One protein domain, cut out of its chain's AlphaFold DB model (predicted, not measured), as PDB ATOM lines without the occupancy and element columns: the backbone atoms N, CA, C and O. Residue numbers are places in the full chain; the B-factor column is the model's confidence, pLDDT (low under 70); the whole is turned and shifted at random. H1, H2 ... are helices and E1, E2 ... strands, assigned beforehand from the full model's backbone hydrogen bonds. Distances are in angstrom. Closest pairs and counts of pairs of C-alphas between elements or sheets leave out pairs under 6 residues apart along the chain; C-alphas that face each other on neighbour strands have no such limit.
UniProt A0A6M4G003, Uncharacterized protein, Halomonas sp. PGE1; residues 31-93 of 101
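AT A GLANCE: This is residues 31 to 93 of the 101 residues of an uncharacterized protein of Halomonas sp. PGE1 (UniProt A0A6M4G003). An antiparallel hairpin, E1 and E2, lies amid four helices: H1 packs on E2, H3 packs on E1, and H2 and H4 lie farthest out. The 63-residue printed part, mostly helix, has H1, H2, H3, E1, E2, H4 in order. It is compact, radius of gyration of the C-alphas 11.0 A, spanning 28 by 23 by 22 A.

HOW THE PARTS SIT: H1, residues 34 to 37, and E2, residues 79 to 81, come closest at C-alphas 36 and 80, 4.6 A. H2, residues 45 to 54, and H3, residues 58 to 67, only just touch, only at the corner: 3 C-alpha pairs within 8 A, closest 52 and 58, 5.6 A. In the hairpin of E1, residues 71 to 73, with E2, N 72 and O 80 are within hydrogen-bond range, 2.9 A. Every O i to N i+4 pair is within range in H2, H3 and H4, residues 83 to 93.

IN THESE COORDINATES: H1 begins at C-alpha 34 (38.991, 13.637, 9.211); H4, 15.2 A long, ends at C-alpha 93 (42.830, 13.240, 20.386).

THE WHOLE: The printed part has no cut and no long link; no printed residue is under pLDDT 70.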
ATOM      1  N   HIS A  31      41.493  22.806   8.112       93.25
ATOM      2  CA  HIS A  31      41.190  21.384   8.005       93.25
ATOM      3  C   HIS A  31      40.789  20.792   9.363       93.25
ATOM      4  O   HIS A  31      41.122  21.305  10.429       93.25
ATOM      5  N   VAL A  32      40.107  19.649   9.306       93.25
ATOM      6  CA  VAL A  32      39.796  18.794  10.463       93.25
ATOM      7  C   VAL A  32      40.616  17.501  10.413       93.25
ATOM      8  O   VAL A  32      41.167  17.165   9.358       93.25
ATOM      9  N   LEU A  33      40.685  16.744  11.511       93.00
ATOM     10  CA  LEU A  33      41.436  15.479  11.573       93.00
ATOM     11  C   LEU A  33      40.937  14.439  10.553       93.00
ATOM     12  O   LEU A  33      41.731  13.683   9.989       93.00
ATOM     13  N   GLU A  34      39.644  14.461  10.232       93.31
ATOM     14  CA  GLU A  34      38.991  13.637   9.211       93.31
ATOM     15  C   GLU A  34      39.560  13.843   7.809       93.31
ATOM     16  O   GLU A  34      39.434  12.963   6.954       93.31
ATOM     17  N   THR A  35      40.221  14.977   7.564       94.75
ATOM     18  CA  THR A  35      40.913  15.250   6.298       94.75
ATOM     19  C   THR A  35      41.951  14.174   6.009       94.75
ATOM     20  O   THR A  35      42.044  13.703   4.882       94.75
ATOM     21  N   VAL A  36      42.694  13.744   7.030       94.19
ATOM     22  CA  VAL A  36      43.764  12.751   6.884       94.19
ATOM     23  C   VAL A  36      43.364  11.372   7.398       94.19
ATOM     24  O   VAL A  36      43.937  10.384   6.949       94.19
ATOM     25  N   SER A  37      42.382  11.259   8.296       92.88
ATOM     26  CA  SER A  37      41.951   9.960   8.833       92.88
ATOM     27  C   SER A  37      40.936   9.224   7.945       92.88
ATOM     28  O   SER A  37      40.788   8.011   8.074       92.88
ATOM     29  N   ILE A  38      40.274   9.898   6.998       90.81
ATOM     30  CA  ILE A  38      39.396   9.238   6.022       90.81
ATOM     31  C   ILE A  38      40.198   8.884   4.753       90.81
ATOM     32  O   ILE A  38      40.659   9.799   4.064       90.81
ATOM     33  N   PRO A  39      40.312   7.594   4.361       82.12
ATOM     34  CA  PRO A  39      41.195   7.152   3.268       82.12
ATOM     35  C   PRO A  39      40.968   7.806   1.895       82.12
ATOM     36  O   PRO A  39      41.879   7.839   1.073       82.12
ATOM     37  N   HIS A  40      39.763   8.313   1.627       84.50
ATOM     38  CA  HIS A  40      39.398   8.932   0.350       84.50
ATOM     39  C   HIS A  40      39.356  10.469   0.388       84.50
ATOM     40  O   HIS A  40      39.114  11.078  -0.650       84.50
ATOM     41  N   ARG A  41      39.581  11.113   1.548       88.25
ATOM     42  CA  ARG A  41      39.676  12.583   1.629       88.25
ATOM     43  C   ARG A  41      41.090  13.048   1.342       88.25
ATOM     44  O   ARG A  41      41.275  13.650   0.294       88.25
ATOM     45  N   GLY A  42      42.031  12.705   2.223       94.12
ATOM     46  CA  GLY A  42      43.470  12.982   2.161       94.12
ATOM     47  C   GLY A  42      43.875  14.433   1.871       94.12
ATOM     48  O   GLY A  42      43.112  15.228   1.332       94.12
ATOM     49  N   LEU A  43      45.124  14.778   2.172       96.25
ATOM     50  CA  LEU A  43      45.712  16.031   1.689       96.25
ATOM     51  C   LEU A  43      46.254  15.812   0.283       96.25
ATOM     52  O   LEU A  43      47.054  14.899   0.067       96.25
ATOM     53  N   ASP A  44      45.840  16.628  -0.680       95.69
ATOM     54  CA  ASP A  44      46.457  16.567  -2.000       95.69
ATOM     55  C   ASP A  44      47.852  17.222  -2.008       95.69
ATOM     56  O   ASP A  44      48.347  17.756  -1.011       95.69
ATOM     57  N   ARG A  45      48.531  17.159  -3.154       94.25
ATOM     58  CA  ARG A  45      49.880  17.724  -3.310       94.25
ATOM     59  C   ARG A  45      49.927  19.230  -3.075       94.25
ATOM     60  O   ARG A  45      50.958  19.728  -2.623       94.25
ATOM     61  N   GLN A  46      48.860  19.950  -3.408       94.25
ATOM     62  CA  GLN A  46      48.789  21.386  -3.209       94.25
ATOM     63  C   GLN A  46      48.656  21.689  -1.716       94.25
ATOM     64  O   GLN A  46      49.448  22.481  -1.203       94.25
ATOM     65  N   ASP A  47      47.755  21.007  -1.010       94.25
ATOM     66  CA  ASP A  47      47.590  21.149   0.438       94.25
ATOM     67  C   ASP A  47      48.901  20.836   1.178       94.25
ATOM     68  O   ASP A  47      49.387  21.650   1.964       94.25
ATOM     69  N   VAL A  48      49.568  19.725   0.844       94.56
ATOM     70  CA  VAL A  48      50.874  19.365   1.433       94.56
ATOM     71  C   VAL A  48      51.951  20.420   1.138       94.56
ATOM     72  O   VAL A  48      52.786  20.721   2.000       94.56
ATOM     73  N   ALA A  49      51.931  21.041  -0.045       93.50
ATOM     74  CA  ALA A  49      52.829  22.147  -0.374       93.50
ATOM     75  C   ALA A  49      52.502  23.429   0.416       93.50
ATOM     76  O   ALA A  49      53.410  24.189   0.765       93.50
ATOM     77  N   HIS A  50      51.230  23.692   0.728       92.94
ATOM     78  CA  HIS A  50      50.841  24.773   1.638       92.94
ATOM     79  C   HIS A  50      51.344  24.512   3.061       92.94
ATOM     80  O   HIS A  50      52.006  25.388   3.624       92.94
ATOM     81  N   LEU A  51      51.158  23.297   3.586       91.94
ATOM     82  CA  LEU A  51      51.683  22.913   4.900       91.94
ATOM     83  C   LEU A  51      53.211  23.072   4.962       91.94
ATOM     84  O   LEU A  51      53.732  23.715   5.875       91.94
ATOM     85  N   SER A  52      53.917  22.602   3.928       91.81
ATOM     86  CA  SER A  52      55.378  22.720   3.788       91.81
ATOM     87  C   SER A  52      55.887  24.160   3.788       91.81
ATOM     88  O   SER A  52      56.978  24.425   4.284       91.81
ATOM     89  N   ARG A  53      55.119  25.100   3.225       92.56
ATOM     90  CA  ARG A  53      55.467  26.530   3.238       92.56
ATOM     91  C   ARG A  53      55.188  27.185   4.588       92.56
ATOM     92  O   ARG A  53      55.865  28.144   4.934       92.56
ATOM     93  N   SER A  54      54.208  26.677   5.332       89.62
ATOM     94  CA  SER A  54      53.826  27.220   6.640       89.62
ATOM     95  C   SER A  54      54.687  26.724   7.803       89.62
ATOM     96  O   SER A  54      54.715  27.357   8.852       89.62
ATOM     97  N   SER A  55      55.399  25.607   7.629       93.31
ATOM     98  CA  SER A  55      56.224  25.017   8.680       93.31
ATOM     99  C   SER A  55      57.421  24.271   8.092       93.31
ATOM    100  O   SER A  55      57.266  23.265   7.396       93.31
ATOM    101  N   SER A  56      58.628  24.698   8.468       89.88
ATOM    102  CA  SER A  56      59.883  24.033   8.095       89.88
ATOM    103  C   SER A  56      60.003  22.610   8.648       89.88
ATOM    104  O   SER A  56      60.678  21.771   8.057       89.88
ATOM    105  N   GLU A  57      59.330  22.311   9.760       91.94
ATOM    106  CA  GLU A  57      59.359  20.999  10.420       91.94
ATOM    107  C   GLU A  57      58.445  19.976   9.735       91.94
ATOM    108  O   GLU A  57      58.597  18.768   9.932       91.94
ATOM    109  N   TRP A  58      57.515  20.442   8.890       94.31
ATOM    110  CA  TRP A  58      56.496  19.587   8.284       94.31
ATOM    111  C   TRP A  58      57.117  18.530   7.372       94.31
ATOM    112  O   TRP A  58      56.759  17.364   7.468       94.31
ATOM    113  N   GLN A  59      58.109  18.899   6.559       94.00
ATOM    114  CA  GLN A  59      58.769  17.955   5.647       94.00
ATOM    115  C   GLN A  59      59.465  16.811   6.396       94.00
ATOM    116  O   GLN A  59      59.531  15.685   5.902       94.00
ATOM    117  N   THR A  60      60.001  17.090   7.587       94.69
ATOM    118  CA  THR A  60      60.591  16.060   8.449       94.69
ATOM    119  C   THR A  60      59.497  15.184   9.048       94.69
ATOM    120  O   THR A  60      59.610  13.962   8.986       94.69
ATOM    121  N   CYS A  61      58.420  15.788   9.559       96.12
ATOM    122  CA  CYS A  61      57.291  15.053  10.127       96.12
ATOM    123  C   CYS A  61      56.619  14.141   9.095       96.12
ATOM    124  O   CYS A  61      56.396  12.968   9.377       96.12
ATOM    125  N   GLU A  62      56.364  14.636   7.884       96.19
ATOM    126  CA  GLU A  62      55.798  13.862   6.777       96.19
ATOM    127  C   GLU A  62      56.661  12.633   6.471       96.19
ATOM    128  O   GLU A  62      56.152  11.516   6.419       96.19
ATOM    129  N   LYS A  63      57.983  12.810   6.345       95.56
ATOM    130  CA  LYS A  63      58.913  11.695   6.112       95.56
ATOM    131  C   LYS A  63      58.894  10.683   7.249       95.56
ATOM    132  O   LYS A  63      58.913   9.491   6.976       95.56
ATOM    133  N   VAL A  64      58.873  11.138   8.503       96.00
ATOM    134  CA  VAL A  64      58.793  10.243   9.665       96.00
ATOM    135  C   VAL A  64      57.500   9.434   9.619       96.00
ATOM    136  O   VAL A  64      57.565   8.216   9.732       96.00
ATOM    137  N   LEU A  65      56.359  10.086   9.379       96.94
ATOM    138  CA  LEU A  65      55.051   9.430   9.304       96.94
ATOM    139  C   LEU A  65      54.968   8.427   8.147       96.94
ATOM    140  O   LEU A  65      54.422   7.341   8.322       96.94
ATOM    141  N   VAL A  66      55.506   8.768   6.975       96.94
ATOM    142  CA  VAL A  66      55.496   7.877   5.805       96.94
ATOM    143  C   VAL A  66      56.460   6.704   5.988       96.94
ATOM    144  O   VAL A  66      56.081   5.559   5.761       96.94
ATOM    145  N   ASN A  67      57.689   6.959   6.443       95.88
ATOM    146  CA  ASN A  67      58.698   5.912   6.620       95.88
ATOM    147  C   ASN A  67      58.365   4.944   7.762       95.88
ATOM    148  O   ASN A  67      58.870   3.826   7.771       95.88
ATOM    149  N   SER A  68      57.552   5.370   8.728       94.00
ATOM    150  CA  SER A  68      57.063   4.521   9.814       94.00
ATOM    151  C   SER A  68      55.735   3.831   9.497       94.00
ATOM    152  O   SER A  68      55.114   3.293  10.410       94.00
ATOM    153  N   GLU A  69      55.224   3.971   8.271       96.31
ATOM    154  CA  GLU A  69      53.917   3.455   7.855       96.31
ATOM    155  C   GLU A  69      52.727   4.022   8.653       96.31
ATOM    156  O   GLU A  69      51.648   3.434   8.661       96.31
ATOM    157  N   ALA A  70      52.876   5.175   9.317       96.44
ATOM    158  CA  ALA A  70      51.771   5.870   9.986       96.44
ATOM    159  C   ALA A  70      50.946   6.714   8.997       96.44
ATOM    160  O   ALA A  70      49.752   6.940   9.194       96.44
ATOM    161  N   ALA A  71      51.558   7.144   7.896       97.69
ATOM    162  CA  ALA A  71      50.896   7.790   6.773       97.69
ATOM    163  C   ALA A  71      51.336   7.153   5.452       97.69
ATOM    164  O   ALA A  71      52.392   6.533   5.360       97.69
ATOM    165  N   SER A  72      50.529   7.313   4.413       97.44
ATOM    166  CA  SER A  72      50.886   6.901   3.061       97.44
ATOM    167  C   SER A  72      50.238   7.810   2.024       97.44
ATOM    168  O   SER A  72      49.292   8.546   2.308       97.44
ATOM    169  N   TRP A  73      50.768   7.759   0.807       96.62
ATOM    170  CA  TRP A  73      50.121   8.341  -0.361       96.62
ATOM    171  C   TRP A  73      49.209   7.278  -0.986       96.62
ATOM    172  O   TRP A  73      49.689   6.210  -1.360       96.62
ATOM    173  N   ASN A  74      47.903   7.546  -1.066       94.00
ATOM    174  CA  ASN A  74      46.929   6.614  -1.654       94.00
ATOM    175  C   ASN A  74      46.974   6.610  -3.198       94.00
ATOM    176  O   ASN A  74      47.718   7.386  -3.809       94.00
ATOM    177  N   GLU A  75      46.144   5.788  -3.856       94.06
ATOM    178  CA  GLU A  75      46.101   5.715  -5.328       94.06
ATOM    179  C   GLU A  75      45.680   7.028  -6.016       94.06
ATOM    180  O   GLU A  75      45.967   7.236  -7.193       94.06
ATOM    181  N   HIS A  76      45.066   7.950  -5.272       93.94
ATOM    182  CA  HIS A  76      44.684   9.285  -5.735       93.94
ATOM    183  C   HIS A  76      45.773  10.340  -5.480       93.94
ATOM    184  O   HIS A  76      45.520  11.535  -5.637       93.94
ATOM    185  N   ASN A  77      46.982   9.918  -5.087       95.06
ATOM    186  CA  ASN A  77      48.114  10.780  -4.753       95.06
ATOM    187  C   ASN A  77      47.780  11.791  -3.642       95.06
ATOM    188  O   ASN A  77      48.183  12.956  -3.701       95.06
ATOM    189  N   ARG A  78      47.044  11.322  -2.627       96.94
ATOM    190  CA  ARG A  78      46.715  12.081  -1.420       96.94
ATOM    191  C   ARG A  78      47.375  11.468  -0.193       96.94
ATOM    192  O   ARG A  78      47.367  10.247  -0.044       96.94
ATOM    193  N   LEU A  79      47.909  12.311   0.682       97.50
ATOM    194  CA  LEU A  79      48.474  11.900   1.959       97.50
ATOM    195  C   LEU A  79      47.335  11.570   2.932       97.50
ATOM    196  O   LEU A  79      46.497  12.422   3.233       97.50
ATOM    197  N   VAL A  80      47.309  10.332   3.416       97.69
ATOM    198  CA  VAL A  80      46.311   9.807   4.354       97.69
ATOM    199  C   VAL A  80      46.993   9.063   5.494       97.69
ATOM    200  O   VAL A  80      48.094   8.538   5.340       97.69
ATOM    201  N   LEU A  81      46.327   8.981   6.640       97.31
ATOM    202  CA  LEU A  81      46.752   8.125   7.738       97.31
ATOM    203  C   LEU A  81      46.391   6.669   7.450       97.31
ATOM    204  O   LEU A  81      45.260   6.343   7.068       97.31
ATOM    205  N   THR A  82      47.345   5.783   7.701       96.81
ATOM    206  CA  THR A  82      47.143   4.329   7.698       96.81
ATOM    207  C   THR A  82      46.356   3.904   8.950       96.81
ATOM    208  O   THR A  82      46.104   4.738   9.824       96.81
ATOM    209  N   PRO A  83      45.950   2.625   9.094       95.31
ATOM    210  CA  PRO A  83      45.359   2.149  10.344       95.31
ATOM    211  C   PRO A  83      46.198   2.496  11.585       95.31
ATOM    212  O   PRO A  83      45.642   3.035  12.536       95.31
ATOM    213  N   LEU A  84      47.523   2.306  11.521       94.25
ATOM    214  CA  LEU A  84      48.454   2.650  12.603       94.25
ATOM    215  C   LEU A  84      48.409   4.144  12.946       94.25
ATOM    216  O   LEU A  84      48.283   4.519  14.109       94.25
ATOM    217  N   GLY A  85      48.508   5.016  11.940       95.19
ATOM    218  CA  GLY A  85      48.479   6.458  12.180       95.19
ATOM    219  C   GLY A  85      47.152   6.935  12.760       95.19
ATOM    220  O   GLY A  85      47.144   7.835  13.594       95.19
ATOM    221  N   ARG A  86      46.031   6.325  12.352       94.69
ATOM    222  CA  ARG A  86      44.700   6.644  12.889       94.69
ATOM    223  C   ARG A  86      44.525   6.186  14.325       94.69
ATOM    224  O   ARG A  86      43.951   6.938  15.097       94.69
ATOM    225  N   GLU A  87      45.010   4.998  14.664       93.38
ATOM    226  CA  GLU A  87      45.012   4.498  16.041       93.38
ATOM    227  C   GLU A  87      45.799   5.448  16.947       93.38
ATOM    228  O   GLU A  87      45.252   5.974  17.907       93.38
ATOM    229  N   LEU A  88      47.029   5.804  16.561       93.50
ATOM    230  CA  LEU A  88      47.842   6.761  17.315       93.50
ATOM    231  C   LEU A  88      47.183   8.141  17.422       93.50
ATOM    232  O   LEU A  88      47.237   8.769  18.476       93.50
ATOM    233  N   LEU A  89      46.571   8.630  16.341       92.88
ATOM    234  CA  LEU A  89      45.842   9.896  16.361       92.88
ATOM    235  C   LEU A  89      44.633   9.821  17.308       92.88
ATOM    236  O   LEU A  89      44.382  10.765  18.054       92.88
ATOM    237  N   PHE A  90      43.900   8.709  17.298       90.25
ATOM    238  CA  PHE A  90      42.758   8.482  18.176       90.25
ATOM    239  C   PHE A  90      43.185   8.378  19.645       90.25
ATOM    240  O   PHE A  90      42.579   9.033  20.485       90.25
ATOM    241  N   ASP A  91      44.282   7.693  19.959       90.75
ATOM    242  CA  ASP A  91      44.857   7.687  21.312       90.75
ATOM    243  C   ASP A  91      45.196   9.100  21.808       90.75
ATOM    244  O   ASP A  91      45.185   9.379  23.001       90.75
ATOM    245  N   MET A  92      45.596   9.993  20.898       91.38
ATOM    246  CA  MET A  92      46.048  11.341  21.252       91.38
ATOM    247  C   MET A  92      44.904  12.346  21.385       91.38
ATOM    248  O   MET A  92      44.993  13.261  22.200       91.38
ATOM    249  N   PHE A  93      43.872  12.220  20.550       87.44
ATOM    250  CA  PHE A  93      42.830  13.240  20.386       87.44
ATOM    251  C   PHE A  93      41.400  12.700  20.542       87.44
ATOM    252  O   PHE A  93      40.463  13.485  20.638       87.44
TER     253      PHE A  93